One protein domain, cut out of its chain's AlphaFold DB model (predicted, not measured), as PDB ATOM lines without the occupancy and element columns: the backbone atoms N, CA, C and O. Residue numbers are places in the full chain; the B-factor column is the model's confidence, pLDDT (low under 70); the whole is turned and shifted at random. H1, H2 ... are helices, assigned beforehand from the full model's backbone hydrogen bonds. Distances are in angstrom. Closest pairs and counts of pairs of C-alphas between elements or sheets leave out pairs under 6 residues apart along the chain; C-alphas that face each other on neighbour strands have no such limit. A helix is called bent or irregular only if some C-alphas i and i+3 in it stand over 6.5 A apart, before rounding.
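AT A GLANCE: This is residues 187 to 309 of the 320 residues of the protein "DUF262 domain-containing protein" of Phlebia centrifuga (UniProt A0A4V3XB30). The longest helix, H6, runs along one side of a compact cluster of crossed helices, while H4 passes through the middle, with H1, H2, H5 and H8 packed round it. Short H3 packs on the later part of H6, and H7 lies beyond it at one end of the long dimension. The printed part has 123 residues with eight named helices, H1 to H8 in chain order, and no named strand; its class is all helix. It is compact, with a radius of gyration of the C-alphas of 14.0 A and spans of 42 by 29 by 26 A.

IN THESE COORDINATES: H6, residues 265 to 283, is 26.7 A long, from C-alpha 265 at (-45.758, 8.342, -10.814) to C-alpha 283 at (-30.011, 3.409, -31.815). H4, residues 224 to 240, is 25.5 A long and irregular: C-alphas 225 and 228 are 8.1 A apart. H2, residues 196 to 208, measures 18.3 A. H5, residues 250 to 257, and H8, residues 300 to 307, each measure 10.6 A. H1, residues 187 to 191, begins at C-alpha 187 (-26.004, -7.480, -7.225). H3 is residues 215 to 218, and H7 residues 289 to 292.

HOW THE PARTS SIT: H4, the hub, touches H1, H2, H5 and H8; the closest C-alphas of H4 and H5 are those of Gln 234 and Leu 253, 7.2 A apart. H6 only just touches H2, with 3 pairs within 8 A, at Leu 275 and Met 208, 7.2 A. H6 touches H3 at Trp 279 and Ile 215, 5.9 A. The hub H4 touches H2 at Phe 229 and Ser 205, 6.3 A, a steep tilt of 66 degrees, opposite ways. H4 touches H8 at Leu 235 and Ile 304, 5.2 A, and H1 at Gly 226 and Ala 187, 5.0 A. H4 only just touches H5, with 3 pairs within 8 A. Every O i to N i+4 pair is within hydrogen-bond range in H1, H2, H5, H6 and H8, and 11 of 13 in H4; H3 and H7 are too short for one.

THE WHOLE: The C-alphas of Glu 260 and Gly 286 are farthest apart, 42.7 A. The printed part has no cut and no long link. Mean pLDDT of the printed part is 74.6; residue 187, residues 209 to 224 and residues 285 to 309 are under 70.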
ATOM      1  N   ALA A 187     -24.927  -7.737  -6.275       68.88
ATOM      2  CA  ALA A 187     -26.004  -7.480  -7.225       68.88
ATOM      3  C   ALA A 187     -27.198  -8.458  -7.123       68.88
ATOM      4  O   ALA A 187     -28.343  -8.024  -7.161       68.88
ATOM      5  N   GLU A 188     -26.947  -9.756  -6.932       72.56
ATOM      6  CA  GLU A 188     -27.987 -10.778  -6.727       72.56
ATOM      7  C   GLU A 188     -28.682 -10.614  -5.365       72.56
ATOM      8  O   GLU A 188     -29.880 -10.857  -5.264       72.56
ATOM      9  N   LYS A 189     -27.958 -10.162  -4.327       70.88
ATOM     10  CA  LYS A 189     -28.554  -9.801  -3.028       70.88
ATOM     11  C   LYS A 189     -29.527  -8.641  -3.178       70.88
ATOM     12  O   LYS A 189     -30.645  -8.730  -2.694       70.88
ATOM     13  N   LEU A 190     -29.108  -7.591  -3.886       75.31
ATOM     14  CA  LEU A 190     -29.936  -6.407  -4.124       75.31
ATOM     15  C   LEU A 190     -31.187  -6.748  -4.947       75.31
ATOM     16  O   LEU A 190     -32.270  -6.291  -4.609       75.31
ATOM     17  N   GLN A 191     -31.055  -7.578  -5.986       73.62
ATOM     18  CA  GLN A 191     -32.188  -8.008  -6.814       73.62
ATOM     19  C   GLN A 191     -33.184  -8.901  -6.053       73.62
ATOM     20  O   GLN A 191     -34.363  -8.935  -6.388       73.62
ATOM     21  N   ALA A 192     -32.727  -9.630  -5.031       71.38
ATOM     22  CA  ALA A 192     -33.587 -10.473  -4.202       71.38
ATOM     23  C   ALA A 192     -34.411  -9.682  -3.165       71.38
ATOM     24  O   ALA A 192     -35.270 -10.268  -2.504       71.38
ATOM     25  N   ILE A 193     -34.161  -8.377  -3.001       73.81
ATOM     26  CA  ILE A 193     -34.957  -7.522  -2.116       73.81
ATOM     27  C   ILE A 193     -36.364  -7.401  -2.699       73.81
ATOM     28  O   ILE A 193     -36.533  -6.991  -3.843       73.81
ATOM     29  N   SER A 194     -37.379  -7.735  -1.902       74.44
ATOM     30  CA  SER A 194     -38.785  -7.556  -2.266       74.44
ATOM     31  C   SER A 194     -39.250  -6.181  -1.800       74.44
ATOM     32  O   SER A 194     -39.426  -5.965  -0.601       74.44
ATOM     33  N   SER A 195     -39.445  -5.248  -2.729       85.06
ATOM     34  CA  SER A 195     -39.978  -3.914  -2.435       85.06
ATOM     35  C   SER A 195     -40.600  -3.273  -3.677       85.06
ATOM     36  O   SER A 195     -40.192  -3.604  -4.793       85.06
ATOM     37  N   PRO A 196     -41.502  -2.280  -3.521       86.06
ATOM     38  CA  PRO A 196     -42.072  -1.558  -4.661       86.06
ATOM     39  C   PRO A 196     -41.023  -0.924  -5.588       86.06
ATOM     40  O   PRO A 196     -41.279  -0.716  -6.776       86.06
ATOM     41  N   TRP A 197     -39.849  -0.586  -5.047       89.00
ATOM     42  CA  TRP A 197     -38.717  -0.058  -5.804       89.00
ATOM     43  C   TRP A 197     -37.973  -1.154  -6.564       89.00
ATOM     44  O   TRP A 197     -37.708  -0.983  -7.752       89.00
ATOM     45  N   SER A 198     -37.669  -2.275  -5.908       84.81
ATOM     46  CA  SER A 198     -37.001  -3.421  -6.534       84.81
ATOM     47  C   SER A 198     -37.843  -4.035  -7.657       84.81
ATOM     48  O   SER A 198     -37.336  -4.278  -8.755       84.81
ATOM     49  N   ASP A 199     -39.153  -4.181  -7.439       82.75
ATOM     50  CA  ASP A 199     -40.087  -4.690  -8.447       82.75
ATOM     51  C   ASP A 199     -40.091  -3.783  -9.684       82.75
ATOM     52  O   ASP A 199     -39.899  -4.234 -10.815       82.75
ATOM     53  N   TRP A 200     -40.196  -2.469  -9.470       89.62
ATOM     54  CA  TRP A 200     -40.190  -1.489 -10.553       89.62
ATOM     55  C   TRP A 200     -38.849  -1.424 -11.307       89.62
ATOM     56  O   TRP A 200     -38.836  -1.302 -12.533       89.62
ATOM     57  N   ILE A 201     -37.711  -1.522 -10.615       87.06
ATOM     58  CA  ILE A 201     -36.383  -1.548 -11.256       87.06
ATOM     59  C   ILE A 201     -36.203  -2.834 -12.075       87.06
ATOM     60  O   ILE A 201     -35.638  -2.790 -13.170       87.06
ATOM     61  N   SER A 202     -36.723  -3.962 -11.592       82.19
ATOM     62  CA  SER A 202     -36.718  -5.229 -12.329       82.19
ATOM     63  C   SER A 202     -37.551  -5.142 -13.612       82.19
ATOM     64  O   SER A 202     -37.083  -5.554 -14.676       82.19
ATOM     65  N   GLU A 203     -38.738  -4.529 -13.551       84.00
ATOM     66  CA  GLU A 203     -39.566  -4.240 -14.732       84.00
ATOM     67  C   GLU A 203     -38.843  -3.327 -15.738       84.00
ATOM     68  O   GLU A 203     -38.877  -3.571 -16.948       84.00
ATOM     69  N   LEU A 204     -38.162  -2.283 -15.252       83.88
ATOM     70  CA  LEU A 204     -37.363  -1.387 -16.090       83.88
ATOM     71  C   LEU A 204     -36.217  -2.125 -16.788       83.88
ATOM     72  O   LEU A 204     -36.014  -1.918 -17.988       83.88
ATOM     73  N   SER A 205     -35.494  -2.991 -16.067       82.75
ATOM     74  CA  SER A 205     -34.408  -3.794 -16.645       82.75
ATOM     75  C   SER A 205     -34.928  -4.699 -17.759       82.75
ATOM     76  O   SER A 205     -34.411  -4.668 -18.880       82.75
ATOM     77  N   ALA A 206     -36.026  -5.411 -17.486       79.94
ATOM     78  CA  ALA A 206     -36.664  -6.304 -18.447       79.94
ATOM     79  C   ALA A 206     -37.075  -5.577 -19.740       79.94
ATOM     80  O   ALA A 206     -36.908  -6.100 -20.844       79.94
ATOM     81  N   LYS A 207     -37.596  -4.351 -19.610       78.94
ATOM     82  CA  LYS A 207     -38.118  -3.564 -20.732       78.94
ATOM     83  C   LYS A 207     -37.025  -2.875 -21.556       78.94
ATOM     84  O   LYS A 207     -37.110  -2.858 -22.783       78.94
ATOM     85  N   MET A 208     -36.031  -2.283 -20.896       71.12
ATOM     86  CA  MET A 208     -35.082  -1.358 -21.535       71.12
ATOM     87  C   MET A 208     -33.698  -1.961 -21.783       71.12
ATOM     88  O   MET A 208     -32.995  -1.515 -22.691       71.12
ATOM     89  N   VAL A 209     -33.286  -2.946 -20.980       68.69
ATOM     90  CA  VAL A 209     -31.929  -3.506 -21.028       68.69
ATOM     91  C   VAL A 209     -31.919  -4.857 -21.730       68.69
ATOM     92  O   VAL A 209     -31.109  -5.041 -22.631       68.69
ATOM     93  N   THR A 210     -32.819  -5.772 -21.361       64.25
ATOM     94  CA  THR A 210     -32.802  -7.168 -21.838       64.25
ATOM     95  C   THR A 210     -33.787  -7.473 -22.972       64.25
ATOM     96  O   THR A 210     -33.978  -8.643 -23.299       64.25
ATOM     97  N   SER A 211     -34.464  -6.469 -23.534       68.31
ATOM     98  CA  SER A 211     -35.356  -6.653 -24.688       68.31
ATOM     99  C   SER A 211     -34.566  -6.885 -25.985       68.31
ATOM    100  O   SER A 211     -33.405  -6.499 -26.063       68.31
ATOM    101  N   ASP A 212     -35.194  -7.468 -27.017       58.09
ATOM    102  CA  ASP A 212     -34.566  -7.817 -28.318       58.09
ATOM    103  C   ASP A 212     -34.033  -6.610 -29.123       58.09
ATOM    104  O   ASP A 212     -33.418  -6.757 -30.179       58.09
ATOM    105  N   THR A 213     -34.328  -5.397 -28.657       62.53
ATOM    106  CA  THR A 213     -33.769  -4.140 -29.165       62.53
ATOM    107  C   THR A 213     -33.139  -3.325 -28.040       62.53
ATOM    108  O   THR A 213     -33.084  -2.104 -28.128       62.53
ATOM    109  N   GLY A 214     -32.773  -3.957 -26.930       63.38
ATOM    110  CA  GLY A 214     -32.429  -3.309 -25.674       63.38
ATOM    111  C   GLY A 214     -31.114  -2.537 -25.730       63.38
ATOM    112  O   GLY A 214     -30.291  -2.681 -26.633       63.38
ATOM    113  N   ILE A 215     -30.890  -1.714 -24.709       66.75
ATOM    114  CA  ILE A 215     -29.651  -0.944 -24.541       66.75
ATOM    115  C   ILE A 215     -28.407  -1.858 -24.560       66.75
ATOM    116  O   ILE A 215     -27.359  -1.462 -25.074       66.75
ATOM    117  N   ALA A 216     -28.528  -3.090 -24.050       64.62
ATOM    118  CA  ALA A 216     -27.428  -4.052 -23.965       64.62
ATOM    119  C   ALA A 216     -26.942  -4.586 -25.329       64.62
ATOM    120  O   ALA A 216     -25.821  -5.084 -25.411       64.62
ATOM    121  N   ASP A 217     -27.738  -4.457 -26.396       64.88
ATOM    122  CA  ASP A 217     -27.352  -4.918 -27.740       64.88
ATOM    123  C   ASP A 217     -26.438  -3.928 -28.472       64.88
ATOM    124  O   ASP A 217     -25.712  -4.300 -29.398       64.88
ATOM    125  N   LYS A 218     -26.471  -2.650 -28.079       62.12
ATOM    126  CA  LYS A 218     -25.660  -1.579 -28.685       62.12
ATOM    127  C   LYS A 218     -24.553  -1.078 -27.770       62.12
ATOM    128  O   LYS A 218     -23.565  -0.544 -28.264       62.12
ATOM    129  N   ILE A 219     -24.700  -1.260 -26.460       62.56
ATOM    130  CA  ILE A 219     -23.739  -0.813 -25.453       62.56
ATOM    131  C   ILE A 219     -23.275  -2.033 -24.661       62.56
ATOM    132  O   ILE A 219     -24.088  -2.810 -24.167       62.56
ATOM    133  N   SER A 220     -21.957  -2.196 -24.515       62.81
ATOM    134  CA  SER A 220     -21.356  -3.309 -23.766       62.81
ATOM    135  C   SER A 220     -21.561  -3.142 -22.252       62.81
ATOM    136  O   SER A 220     -20.640  -2.777 -21.519       62.81
ATOM    137  N   VAL A 221     -22.785  -3.383 -21.777       63.31
ATOM    138  CA  VAL A 221     -23.169  -3.348 -20.355       63.31
ATOM    139  C   VAL A 221     -23.064  -4.754 -19.750       63.31
ATOM    140  O   VAL A 221     -23.276  -5.766 -20.423       63.31
ATOM    141  N   ASP A 222     -22.695  -4.860 -18.469       63.91
ATOM    142  CA  ASP A 222     -22.695  -6.147 -17.765       63.91
ATOM    143  C   ASP A 222     -24.090  -6.549 -17.298       63.91
ATOM    144  O   ASP A 222     -24.602  -5.997 -16.331       63.91
ATOM    145  N   ILE A 223     -24.662  -7.553 -17.956       69.94
ATOM    146  CA  ILE A 223     -25.971  -8.127 -17.614       69.94
ATOM    147  C   ILE A 223     -25.868  -9.442 -16.825       69.94
ATOM    148  O   ILE A 223     -26.870 -10.094 -16.547       69.94
ATOM    149  N   LYS A 224     -24.658  -9.905 -16.484       66.88
ATOM    150  CA  LYS A 224     -24.494 -11.178 -15.764       66.88
ATOM    151  C   LYS A 224     -24.715 -10.976 -14.264       66.88
ATOM    152  O   LYS A 224     -24.217 -10.014 -13.691       66.88
ATOM    153  N   ARG A 225     -25.378 -11.943 -13.613       71.38
ATOM    154  CA  ARG A 225     -25.542 -12.015 -12.143       71.38
ATOM    155  C   ARG A 225     -26.162 -10.748 -11.517       71.38
ATOM    156  O   ARG A 225     -25.643 -10.242 -10.528       71.38
ATOM    157  N   GLY A 226     -27.226 -10.206 -12.120       70.00
ATOM    158  CA  GLY A 226     -27.986  -9.061 -11.586       70.00
ATOM    159  C   GLY A 226     -27.286  -7.700 -11.702       70.00
ATOM    160  O   GLY A 226     -27.696  -6.723 -11.074       70.00
ATOM    161  N   ARG A 227     -26.180  -7.612 -12.453       76.50
ATOM    162  CA  ARG A 227     -25.396  -6.372 -12.605       76.50
ATOM    163  C   ARG A 227     -26.140  -5.278 -13.374       76.50
ATOM    164  O   ARG A 227     -25.905  -4.098 -13.118       76.50
ATOM    165  N   ASP A 228     -27.065  -5.664 -14.239       78.94
ATOM    166  CA  ASP A 228     -28.046  -4.802 -14.892       78.94
ATOM    167  C   ASP A 228     -28.963  -4.130 -13.861       78.94
ATOM    168  O   ASP A 228     -29.037  -2.901 -13.807       78.94
ATOM    169  N   PHE A 229     -29.559  -4.929 -12.969       84.44
ATOM    170  CA  PHE A 229     -30.392  -4.442 -11.873       84.44
ATOM    171  C   PHE A 229     -29.607  -3.488 -10.968       84.44
ATOM    172  O   PHE A 229     -30.058  -2.379 -10.692       84.44
ATOM    173  N   GLN A 230     -28.397  -3.880 -10.552       85.06
ATOM    174  CA  GLN A 230     -27.549  -3.044  -9.700       85.06
ATOM    175  C   GLN A 230     -27.236  -1.691 -10.353       85.06
ATOM    176  O   GLN A 230     -27.292  -0.661  -9.684       85.06
ATOM    177  N   THR A 231     -26.917  -1.682 -11.649       82.25
ATOM    178  CA  THR A 231     -26.580  -0.453 -12.381       82.25
ATOM    179  C   THR A 231     -27.788   0.477 -12.487       82.25
ATOM    180  O   THR A 231     -27.669   1.678 -12.237       82.25
ATOM    181  N   LEU A 232     -28.969  -0.070 -12.786       84.75
ATOM    182  CA  LEU A 232     -30.210   0.705 -12.822       84.75
ATOM    183  C   LEU A 232     -30.602   1.228 -11.438       84.75
ATOM    184  O   LEU A 232     -30.978   2.391 -11.321       84.75
ATOM    185  N   ALA A 233     -30.462   0.422 -10.386       87.06
ATOM    186  CA  ALA A 233     -30.734   0.857  -9.021       87.06
ATOM    187  C   ALA A 233     -29.837   2.037  -8.612       87.06
ATOM    188  O   ALA A 233     -30.318   3.008  -8.034       87.06
ATOM    189  N   GLN A 234     -28.550   2.004  -8.976       86.88
ATOM    190  CA  GLN A 234     -27.630   3.119  -8.735       86.88
ATOM    191  C   GLN A 234     -28.009   4.382  -9.525       86.88
ATOM    192  O   GLN A 234     -27.937   5.480  -8.976       86.88
ATOM    193  N   LEU A 235     -28.439   4.245 -10.786       85.12
ATOM    194  CA  LEU A 235     -28.950   5.369 -11.583       85.12
ATOM    195  C   LEU A 235     -30.172   6.005 -10.917       85.12
ATOM    196  O   LEU A 235     -30.193   7.213 -10.698       85.12
ATOM    197  N   VAL A 236     -31.167   5.188 -10.568       88.25
ATOM    198  CA  VAL A 236     -32.416   5.659  -9.958       88.25
ATOM    199  C   VAL A 236     -32.147   6.334  -8.612       88.25
ATOM    200  O   VAL A 236     -32.676   7.419  -8.374       88.25
ATOM    201  N   TYR A 237     -31.274   5.755  -7.782       88.06
ATOM    202  CA  TYR A 237     -30.830   6.352  -6.520       88.06
ATOM    203  C   TYR A 237     -30.220   7.746  -6.734       88.06
ATOM    204  O   TYR A 237     -30.606   8.715  -6.082       88.06
ATOM    205  N   CYS A 238     -29.294   7.871  -7.690       83.81
ATOM    206  CA  CYS A 238     -28.665   9.149  -8.017       83.81
ATOM    207  C   CYS A 238     -29.685  10.181  -8.522       83.81
ATOM    208  O   CYS A 238     -29.596  11.353  -8.162       83.81
ATOM    209  N   CYS A 239     -30.658   9.767  -9.336       83.81
ATOM    210  CA  CYS A 239     -31.699  10.656  -9.847       83.81
ATOM    211  C   CYS A 239     -32.666  11.138  -8.756       83.81
ATOM    212  O   CYS A 239     -33.130  12.273  -8.828       83.81
ATOM    213  N   GLU A 240     -32.966  10.314  -7.750       85.06
ATOM    214  CA  GLU A 240     -33.807  10.733  -6.619       85.06
ATOM    215  C   GLU A 240     -33.095  11.774  -5.733       85.06
ATOM    216  O   GLU A 240     -33.742  12.664  -5.190       85.06
ATOM    217  N   GLY A 241     -31.760  11.715  -5.633       81.06
ATOM    218  CA  GLY A 241     -30.946  12.625  -4.815       81.06
ATOM    219  C   GLY A 241     -30.690  14.025  -5.398       81.06
ATOM    220  O   GLY A 241     -29.948  14.805  -4.805       81.06
ATOM    221  N   ILE A 242     -31.256  14.370  -6.556       79.25
ATOM    222  CA  ILE A 242     -31.083  15.695  -7.183       79.25
ATOM    223  C   ILE A 242     -31.714  16.784  -6.286       79.25
ATOM    224  O   ILE A 242     -32.844  16.602  -5.829       79.25
ATOM    225  N   PRO A 243     -31.036  17.931  -6.040       74.69
ATOM    226  CA  PRO A 243     -29.897  18.493  -6.787       74.69
ATOM    227  C   PRO A 243     -28.480  18.085  -6.343       74.69
ATOM    228  O   PRO A 243     -27.541  18.410  -7.066       74.69
ATOM    229  N   ASP A 244     -28.299  17.362  -5.233       76.12
ATOM    230  CA  ASP A 244     -26.981  16.912  -4.731       76.12
ATOM    231  C   ASP A 244     -26.851  15.374  -4.796       76.12
ATOM    232  O   ASP A 244     -26.936  14.682  -3.775       76.12
ATOM    233  N   PRO A 245     -26.704  14.793  -6.003       74.88
ATOM    234  CA  PRO A 245     -26.710  13.348  -6.178       74.88
ATOM    235  C   PRO A 245     -25.427  12.729  -5.625       74.88
ATOM    236  O   PRO A 245     -24.319  13.051  -6.060       74.88
ATOM    237  N   ARG A 246     -25.586  11.770  -4.713       78.19
ATOM    238  CA  ARG A 246     -24.480  10.995  -4.147       78.19
ATOM    239  C   ARG A 246     -24.441   9.612  -4.762       78.19
ATOM    240  O   ARG A 246     -25.473   8.972  -4.930       78.19
ATOM    241  N   PHE A 247     -23.235   9.134  -5.041       79.50
ATOM    242  CA  PHE A 247     -23.064   7.755  -5.464       79.50
ATOM    243  C   PHE A 247     -23.296   6.826  -4.263       79.50
ATOM    244  O   PHE A 247     -22.663   7.025  -3.219       79.50
ATOM    245  N   PRO A 248     -24.190   5.830  -4.358       82.75
ATOM    246  CA  PRO A 248     -24.487   4.981  -3.218       82.75
ATOM    247  C   PRO A 248     -23.349   3.985  -2.962       82.75
ATOM    248  O   PRO A 248     -22.834   3.345  -3.883       82.75
ATOM    249  N   SER A 249     -23.001   3.796  -1.687       81.94
ATOM    250  CA  SER A 249     -22.293   2.588  -1.251       81.94
ATOM    251  C   SER A 249     -23.229   1.376  -1.360       81.94
ATOM    252  O   SER A 249     -24.450   1.534  -1.416       81.94
ATOM    253  N   ALA A 250     -22.681   0.157  -1.357       77.06
ATOM    254  CA  ALA A 250     -23.504  -1.056  -1.388       77.06
ATOM    255  C   ALA A 250     -24.510  -1.104  -0.220       77.06
ATOM    256  O   ALA A 250     -25.682  -1.385  -0.445       77.06
ATOM    257  N   ALA A 251     -24.070  -0.734   0.988       76.75
ATOM    258  CA  ALA A 251     -24.919  -0.681   2.177       76.75
ATOM    259  C   ALA A 251     -26.031   0.376   2.061       76.75
ATOM    260  O   ALA A 251     -27.179   0.105   2.395       76.75
ATOM    261  N   ASN A 252     -25.720   1.565   1.533       85.75
ATOM    262  CA  ASN A 252     -26.724   2.619   1.359       85.75
ATOM    263  C   ASN A 252     -27.776   2.231   0.315       85.75
ATOM    264  O   ASN A 252     -28.951   2.548   0.485       85.75
ATOM    265  N   LEU A 253     -27.354   1.557  -0.759       86.00
ATOM    266  CA  LEU A 253     -28.259   1.087  -1.805       86.00
ATOM    267  C   LEU A 253     -29.191  -0.014  -1.292       86.00
ATOM    268  O   LEU A 253     -30.372  -0.006  -1.617       86.00
ATOM    269  N   GLU A 254     -28.670  -0.931  -0.477       84.44
ATOM    270  CA  GLU A 254     -29.449  -1.987   0.173       84.44
ATOM    271  C   GLU A 254     -30.514  -1.400   1.106       84.44
ATOM    272  O   GLU A 254     -31.697  -1.681   0.933       84.44
ATOM    273  N   ILE A 255     -30.122  -0.498   2.014       85.94
ATOM    274  CA  ILE A 255     -31.056   0.209   2.912       85.94
ATOM    275  C   ILE A 255     -32.142   0.936   2.110       85.94
ATOM    276  O   ILE A 255     -33.319   0.887   2.461       85.94
ATOM    277  N   TRP A 256     -31.756   1.602   1.022       91.81
ATOM    278  CA  TRP A 256     -32.688   2.327   0.165       91.81
ATOM    279  C   TRP A 256     -33.675   1.403  -0.560       91.81
ATOM    280  O   TRP A 256     -34.856   1.729  -0.650       91.81
ATOM    281  N   LEU A 257     -33.229   0.236  -1.031       87.75
ATOM    282  CA  LEU A 257     -34.105  -0.740  -1.685       87.75
ATOM    283  C   LEU A 257     -35.104  -1.388  -0.722       87.75
ATOM    284  O   LEU A 257     -36.143  -1.845  -1.183       87.75
ATOM    285  N   HIS A 258     -34.849  -1.400   0.587       85.31
ATOM    286  CA  HIS A 258     -35.784  -1.926   1.592       85.31
ATOM    287  C   HIS A 258     -36.958  -0.990   1.927       85.31
ATOM    288  O   HIS A 258     -37.785  -1.316   2.775       85.31
ATOM    289  N   ARG A 259     -37.054   0.165   1.268       86.31
ATOM    290  CA  ARG A 259     -38.159   1.109   1.445       86.31
ATOM    291  C   ARG A 259     -39.511   0.499   1.066       86.31
ATOM    292  O   ARG A 259     -39.668  -0.069  -0.012       86.31
ATOM    293  N   GLU A 260     -40.503   0.693   1.934       83.31
ATOM    294  CA  GLU A 260     -41.881   0.228   1.722       83.31
ATOM    295  C   GLU A 260     -42.727   1.199   0.881       83.31
ATOM    296  O   GLU A 260     -43.776   0.818   0.361       83.31
ATOM    297  N   ASP A 261     -42.299   2.457   0.729       89.62
ATOM    298  CA  ASP A 261     -43.012   3.424  -0.101       89.62
ATOM    299  C   ASP A 261     -42.845   3.119  -1.595       89.62
ATOM    300  O   ASP A 261     -41.832   2.586  -2.037       89.62
ATOM    301  N   ALA A 262     -43.847   3.480  -2.395       87.12
ATOM    302  CA  ALA A 262     -43.793   3.301  -3.839       87.12
ATOM    303  C   ALA A 262     -43.194   4.534  -4.544       87.12
ATOM    304  O   ALA A 262     -43.517   5.671  -4.177       87.12
ATOM    305  N   PRO A 263     -42.416   4.349  -5.631       89.06
ATOM    306  CA  PRO A 263     -41.921   5.467  -6.424       89.06
ATOM    307  C   PRO A 263     -43.085   6.286  -6.997       89.06
ATOM    308  O   PRO A 263     -44.021   5.735  -7.588       89.06
ATOM    309  N   ARG A 264     -43.012   7.617  -6.874       90.06
ATOM    310  CA  ARG A 264     -44.051   8.539  -7.370       90.06
ATOM    311  C   ARG A 264     -44.219   8.418  -8.887       90.06
ATOM    312  O   ARG A 264     -43.231   8.355  -9.615       90.06
ATOM    313  N   ALA A 265     -45.455   8.494  -9.385       88.06
ATOM    314  CA  ALA A 265     -45.758   8.342 -10.814       88.06
ATOM    315  C   ALA A 265     -44.970   9.313 -11.720       88.06
ATOM    316  O   ALA A 265     -44.400   8.890 -12.725       88.06
ATOM    317  N   ASN A 266     -44.863  10.588 -11.333       87.94
ATOM    318  CA  ASN A 266     -44.101  11.589 -12.095       87.94
ATOM    319  C   ASN A 266     -42.608  11.242 -12.166       87.94
ATOM    320  O   ASN A 266     -41.981  11.408 -13.209       87.94
ATOM    321  N   PHE A 267     -42.052  10.711 -11.074       88.75
ATOM    322  CA  PHE A 267     -40.662  10.269 -11.035       88.75
ATOM    323  C   PHE A 267     -40.451   9.039 -11.923       88.75
ATOM    324  O   PHE A 267     -39.529   9.021 -12.737       88.75
ATOM    325  N   LYS A 268     -41.368   8.060 -11.867       87.62
ATOM    326  CA  LYS A 268     -41.351   6.912 -12.786       87.62
ATOM    327  C   LYS A 268     -41.377   7.355 -14.248       87.62
ATOM    328  O   LYS A 268     -40.662   6.788 -15.072       87.62
ATOM    329  N   HIS A 269     -42.192   8.357 -14.581       84.62
ATOM    330  CA  HIS A 269     -42.275   8.900 -15.935       84.62
ATOM    331  C   HIS A 269     -40.960   9.563 -16.371       84.62
ATOM    332  O   HIS A 269     -40.464   9.254 -17.450       84.62
ATOM    333  N   ALA A 270     -40.358  10.391 -15.513       84.19
ATOM    334  CA  ALA A 270     -39.083  11.050 -15.794       84.19
ATOM    335  C   ALA A 270     -37.943  10.044 -16.038       84.19
ATOM    336  O   ALA A 270     -37.230  10.150 -17.033       84.19
ATOM    337  N   ILE A 271     -37.815   9.011 -15.196       86.56
ATOM    338  CA  ILE A 271     -36.808   7.952 -15.384       86.56
ATOM    339  C   ILE A 271     -37.035   7.190 -16.695       86.56
ATOM    340  O   ILE A 271     -36.085   6.929 -17.433       86.56
ATOM    341  N   ASN A 272     -38.290   6.878 -17.037       84.81
ATOM    342  CA  ASN A 272     -38.602   6.256 -18.323       84.81
ATOM    343  C   ASN A 272     -38.214   7.155 -19.508       84.81
ATOM    344  O   ASN A 272     -37.689   6.641 -20.494       84.81
ATOM    345  N   GLN A 273     -38.436   8.471 -19.428       80.50
ATOM    346  CA  GLN A 273     -38.023   9.416 -20.470       80.50
ATOM    347  C   GLN A 273     -36.500   9.460 -20.635       80.50
ATOM    348  O   GLN A 273     -36.021   9.408 -21.766       80.50
ATOM    349  N   VAL A 274     -35.741   9.483 -19.533       81.56
ATOM    350  CA  VAL A 274     -34.269   9.418 -19.560       81.56
ATOM    351  C   VAL A 274     -33.800   8.145 -20.265       81.56
ATOM    352  O   VAL A 274     -33.049   8.218 -21.235       81.56
ATOM    353  N   LEU A 275     -34.300   6.980 -19.843       80.25
ATOM    354  CA  LEU A 275     -33.913   5.693 -20.427       80.25
ATOM    355  C   LEU A 275     -34.345   5.557 -21.896       80.25
ATOM    356  O   LEU A 275     -33.594   5.023 -22.705       80.25
ATOM    357  N   THR A 276     -35.519   6.078 -22.263       80.75
ATOM    358  CA  THR A 276     -36.002   6.083 -23.658       80.75
ATOM    359  C   THR A 276     -35.155   7.001 -24.536       80.75
ATOM    360  O   THR A 276     -34.822   6.646 -25.663       80.75
ATOM    361  N   THR A 277     -34.770   8.170 -24.023       78.56
ATOM    362  CA  THR A 277     -33.892   9.113 -24.731       78.56
ATOM    363  C   THR A 277     -32.519   8.490 -24.940       78.56
ATOM    364  O   THR A 277     -31.993   8.509 -26.048       78.56
ATOM    365  N   PHE A 278     -31.974   7.854 -23.905       74.88
ATOM    366  CA  PHE A 278     -30.719   7.117 -23.981       74.88
ATOM    367  C   PHE A 278     -30.780   5.979 -25.009       74.88
ATOM    368  O   PHE A 278     -29.899   5.852 -25.856       74.88
ATOM    369  N   TRP A 279     -31.860   5.195 -24.991       77.19
ATOM    370  CA  TRP A 279     -32.123   4.158 -25.985       77.19
ATOM    371  C   TRP A 279     -32.194   4.724 -27.410       77.19
ATOM    372  O   TRP A 279     -31.632   4.140 -28.337       77.19
ATOM    373  N   HIS A 280     -32.841   5.876 -27.594       76.75
ATOM    374  CA  HIS A 280     -32.939   6.542 -28.890       76.75
ATOM    375  C   HIS A 280     -31.567   7.020 -29.384       76.75
ATOM    376  O   HIS A 280     -31.186   6.720 -30.513       76.75
ATOM    377  N   LEU A 281     -30.785   7.679 -28.524       74.62
ATOM    378  CA  LEU A 281     -29.425   8.129 -28.843       74.62
ATOM    379  C   LEU A 281     -28.497   6.962 -29.207       74.62
ATOM    380  O   LEU A 281     -27.686   7.090 -30.120       74.62
ATOM    381  N   ALA A 282     -28.641   5.814 -28.542       71.31
ATOM    382  CA  ALA A 282     -27.858   4.618 -28.844       71.31
ATOM    383  C   ALA A 282     -28.232   3.971 -30.195       71.31
ATOM    384  O   ALA A 282     -27.377   3.381 -30.860       71.31
ATOM    385  N   ASN A 283     -29.497   4.082 -30.619       71.69
ATOM    386  CA  ASN A 283     -30.011   3.409 -31.815       71.69
ATOM    387  C   ASN A 283     -30.054   4.285 -33.077       71.69
ATOM    388  O   ASN A 283     -30.102   3.740 -34.182       71.69
ATOM    389  N   VAL A 284     -30.015   5.615 -32.959       77.69
ATOM    390  CA  VAL A 284     -30.039   6.519 -34.119       77.69
ATOM    391  C   VAL A 284     -28.650   6.675 -34.735       77.69
ATOM    392  O   VAL A 284     -27.696   7.129 -34.099       77.69
ATOM    393  N   GLN A 285     -28.554   6.340 -36.021       66.50
ATOM    394  CA  GLN A 285     -27.342   6.498 -36.819       66.50
ATOM    395  C   GLN A 285     -26.947   7.983 -36.912       66.50
ATOM    396  O   GLN A 285     -27.744   8.812 -37.345       66.50
ATOM    397  N   GLY A 286     -25.721   8.314 -36.495       69.19
ATOM    398  CA  GLY A 286     -25.189   9.685 -36.465       69.19
ATOM    399  C   GLY A 286     -25.253  10.375 -35.095       69.19
ATOM    400  O   GLY A 286     -24.547  11.355 -34.888       69.19
ATOM    401  N   LEU A 287     -26.036   9.848 -34.143       67.31
ATOM    402  CA  LEU A 287     -26.035  10.283 -32.733       67.31
ATOM    403  C   LEU A 287     -25.340   9.270 -31.807       67.31
ATOM    404  O   LEU A 287     -24.996   9.594 -30.671       67.31
ATOM    405  N   ASN A 288     -25.093   8.057 -32.303       65.06
ATOM    406  CA  ASN A 288     -24.528   6.946 -31.544       65.06
ATOM    407  C   ASN A 288     -22.992   6.864 -31.562       65.06
ATOM    408  O   ASN A 288     -22.422   5.927 -31.000       65.06
ATOM    409  N   ASP A 289     -22.310   7.850 -32.150       65.25
ATOM    410  CA  ASP A 289     -20.845   7.911 -32.239       65.25
ATOM    411  C   ASP A 289     -20.158   7.762 -30.872       65.25
ATOM    412  O   ASP A 289     -19.126   7.097 -30.767       65.25
ATOM    413  N   GLY A 290     -20.745   8.346 -29.820       61.47
ATOM    414  CA  GLY A 290     -20.244   8.246 -28.443       61.47
ATOM    415  C   GLY A 290     -20.394   6.853 -27.819       61.47
ATOM    416  O   GLY A 290     -19.666   6.527 -26.891       61.47
ATOM    417  N   PHE A 291     -21.292   6.018 -28.346       62.94
ATOM    418  CA  PHE A 291     -21.532   4.653 -27.870       62.94
ATOM    419  C   PHE A 291     -20.754   3.602 -28.672       62.94
ATOM    420  O   PHE A 291     -20.334   2.596 -28.109       62.94
ATOM    421  N   ILE A 292     -20.515   3.849 -29.966       60.00
ATOM    422  CA  ILE A 292     -19.785   2.936 -30.862       60.00
ATOM    423  C   ILE A 292     -18.266   3.029 -30.665       60.00
ATOM    424  O   ILE A 292     -17.569   2.024 -30.785       60.00
ATOM    425  N   LYS A 293     -17.730   4.216 -30.347       59.31
ATOM    426  CA  LYS A 293     -16.280   4.429 -30.163       59.31
ATOM    427  C   LYS A 293     -15.732   3.896 -28.829       59.31
ATOM    428  O   LYS A 293     -14.531   3.997 -28.590       59.31
ATOM    429  N   MET A 294     -16.576   3.340 -27.958       57.06
ATOM    430  CA  MET A 294     -16.142   2.776 -26.680       57.06
ATOM    431  C   MET A 294     -15.609   1.348 -26.860       57.06
ATOM    432  O   MET A 294     -16.366   0.385 -26.908       57.06
ATOM    433  N   GLU A 295     -14.282   1.204 -26.921       48.88
ATOM    434  CA  GLU A 295     -13.608  -0.107 -26.941       48.88
ATOM    435  C   GLU A 295     -13.644  -0.825 -25.576       48.88
ATOM    436  O   GLU A 295     -13.407  -2.032 -25.490       48.88
ATOM    437  N   LYS A 296     -13.943  -0.095 -24.491       57.38
ATOM    438  CA  LYS A 296     -14.018  -0.617 -23.120       57.38
ATOM    439  C   LYS A 296     -15.465  -0.747 -22.647       57.38
ATOM    440  O   LYS A 296     -16.347   0.014 -23.028       57.38
ATOM    441  N   ARG A 297     -15.685  -1.742 -21.785       57.81
ATOM    442  CA  ARG A 297     -16.973  -2.025 -21.146       57.81
ATOM    443  C   ARG A 297     -17.419  -0.829 -20.308       57.81
ATOM    444  O   ARG A 297     -16.637  -0.367 -19.481       57.81
ATOM    445  N   VAL A 298     -18.665  -0.390 -20.476       61.06
ATOM    446  CA  VAL A 298     -19.204   0.763 -19.744       61.06
ATOM    447  C   VAL A 298     -19.391   0.380 -18.281       61.06
ATOM    448  O   VAL A 298     -20.115  -0.565 -17.950       61.06
ATOM    449  N   SER A 299     -18.703   1.089 -17.395       55.66
ATOM    450  CA  SER A 299     -18.855   0.941 -15.955       55.66
ATOM    451  C   SER A 299     -20.197   1.521 -15.485       55.66
ATOM    452  O   SER A 299     -20.747   2.427 -16.118       55.66
ATOM    453  N   PRO A 300     -20.733   1.060 -14.340       54.09
ATOM    454  CA  PRO A 300     -21.966   1.616 -13.785       54.09
ATOM    455  C   PRO A 300     -21.902   3.135 -13.577       54.09
ATOM    456  O   PRO A 300     -22.884   3.828 -13.816       54.09
ATOM    457  N   ALA A 301     -20.734   3.670 -13.204       52.78
ATOM    458  CA  ALA A 301     -20.531   5.106 -13.048       52.78
ATOM    459  C   ALA A 301     -20.684   5.860 -14.378       52.78
ATOM    460  O   ALA A 301     -21.421   6.839 -14.437       52.78
ATOM    461  N   GLU A 302     -20.056   5.385 -15.454       59.66
ATOM    462  CA  GLU A 302     -20.167   5.997 -16.786       59.66
ATOM    463  C   GLU A 302     -21.609   5.946 -17.306       59.66
ATOM    464  O   GLU A 302     -22.116   6.948 -17.807       59.66
ATOM    465  N   PHE A 303     -22.316   4.830 -17.097       61.75
ATOM    466  CA  PHE A 303     -23.735   4.705 -17.447       61.75
ATOM    467  C   PHE A 303     -24.602   5.758 -16.734       61.75
ATOM    468  O   PHE A 303     -25.469   6.387 -17.345       61.75
ATOM    469  N   ILE A 304     -24.326   6.002 -15.451       57.44
ATOM    470  CA  ILE A 304     -25.023   6.997 -14.628       57.44
ATOM    471  C   ILE A 304     -24.711   8.424 -15.083       57.44
ATOM    472  O   ILE A 304     -25.618   9.251 -15.176       57.44
ATOM    473  N   PHE A 305     -23.449   8.723 -15.399       57.53
ATOM    474  CA  PHE A 305     -23.050  10.049 -15.871       57.53
ATOM    475  C   PHE A 305     -23.656  10.393 -17.234       57.53
ATOM    476  O   PHE A 305     -24.076  11.533 -17.428       57.53
ATOM    477  N   ILE A 306     -23.783   9.421 -18.142       58.62
ATOM    478  CA  ILE A 306     -24.450   9.647 -19.430       58.62
ATOM    479  C   ILE A 306     -25.966   9.833 -19.228       58.62
ATOM    480  O   ILE A 306     -26.555  10.725 -19.832       58.62
ATOM    481  N   GLY A 307     -26.598   9.067 -18.328       52.06
ATOM    482  CA  GLY A 307     -28.023   9.217 -17.999       52.06
ATOM    483  C   GLY A 307     -28.390  10.528 -17.285       52.06
ATOM    484  O   GLY A 307     -29.554  10.921 -17.286       52.06
ATOM    485  N   LYS A 308     -27.416  11.227 -16.688       51.47
ATOM    486  CA  LYS A 308     -27.620  12.496 -15.968       51.47
ATOM    487  C   LYS A 308     -27.693  13.721 -16.891       51.47
ATOM    488  O   LYS A 308     -28.084  14.787 -16.424       51.47
ATOM    489  N   CYS A 309     -27.302  13.611 -18.163       40.72
ATOM    490  CA  CYS A 309     -27.244  14.762 -19.063       40.72
ATOM    491  C   CYS A 309     -28.661  15.154 -19.540       40.72
ATOM    492  O   CYS A 309     -29.299  14.361 -20.235       40.72
TER     493      CYS A 309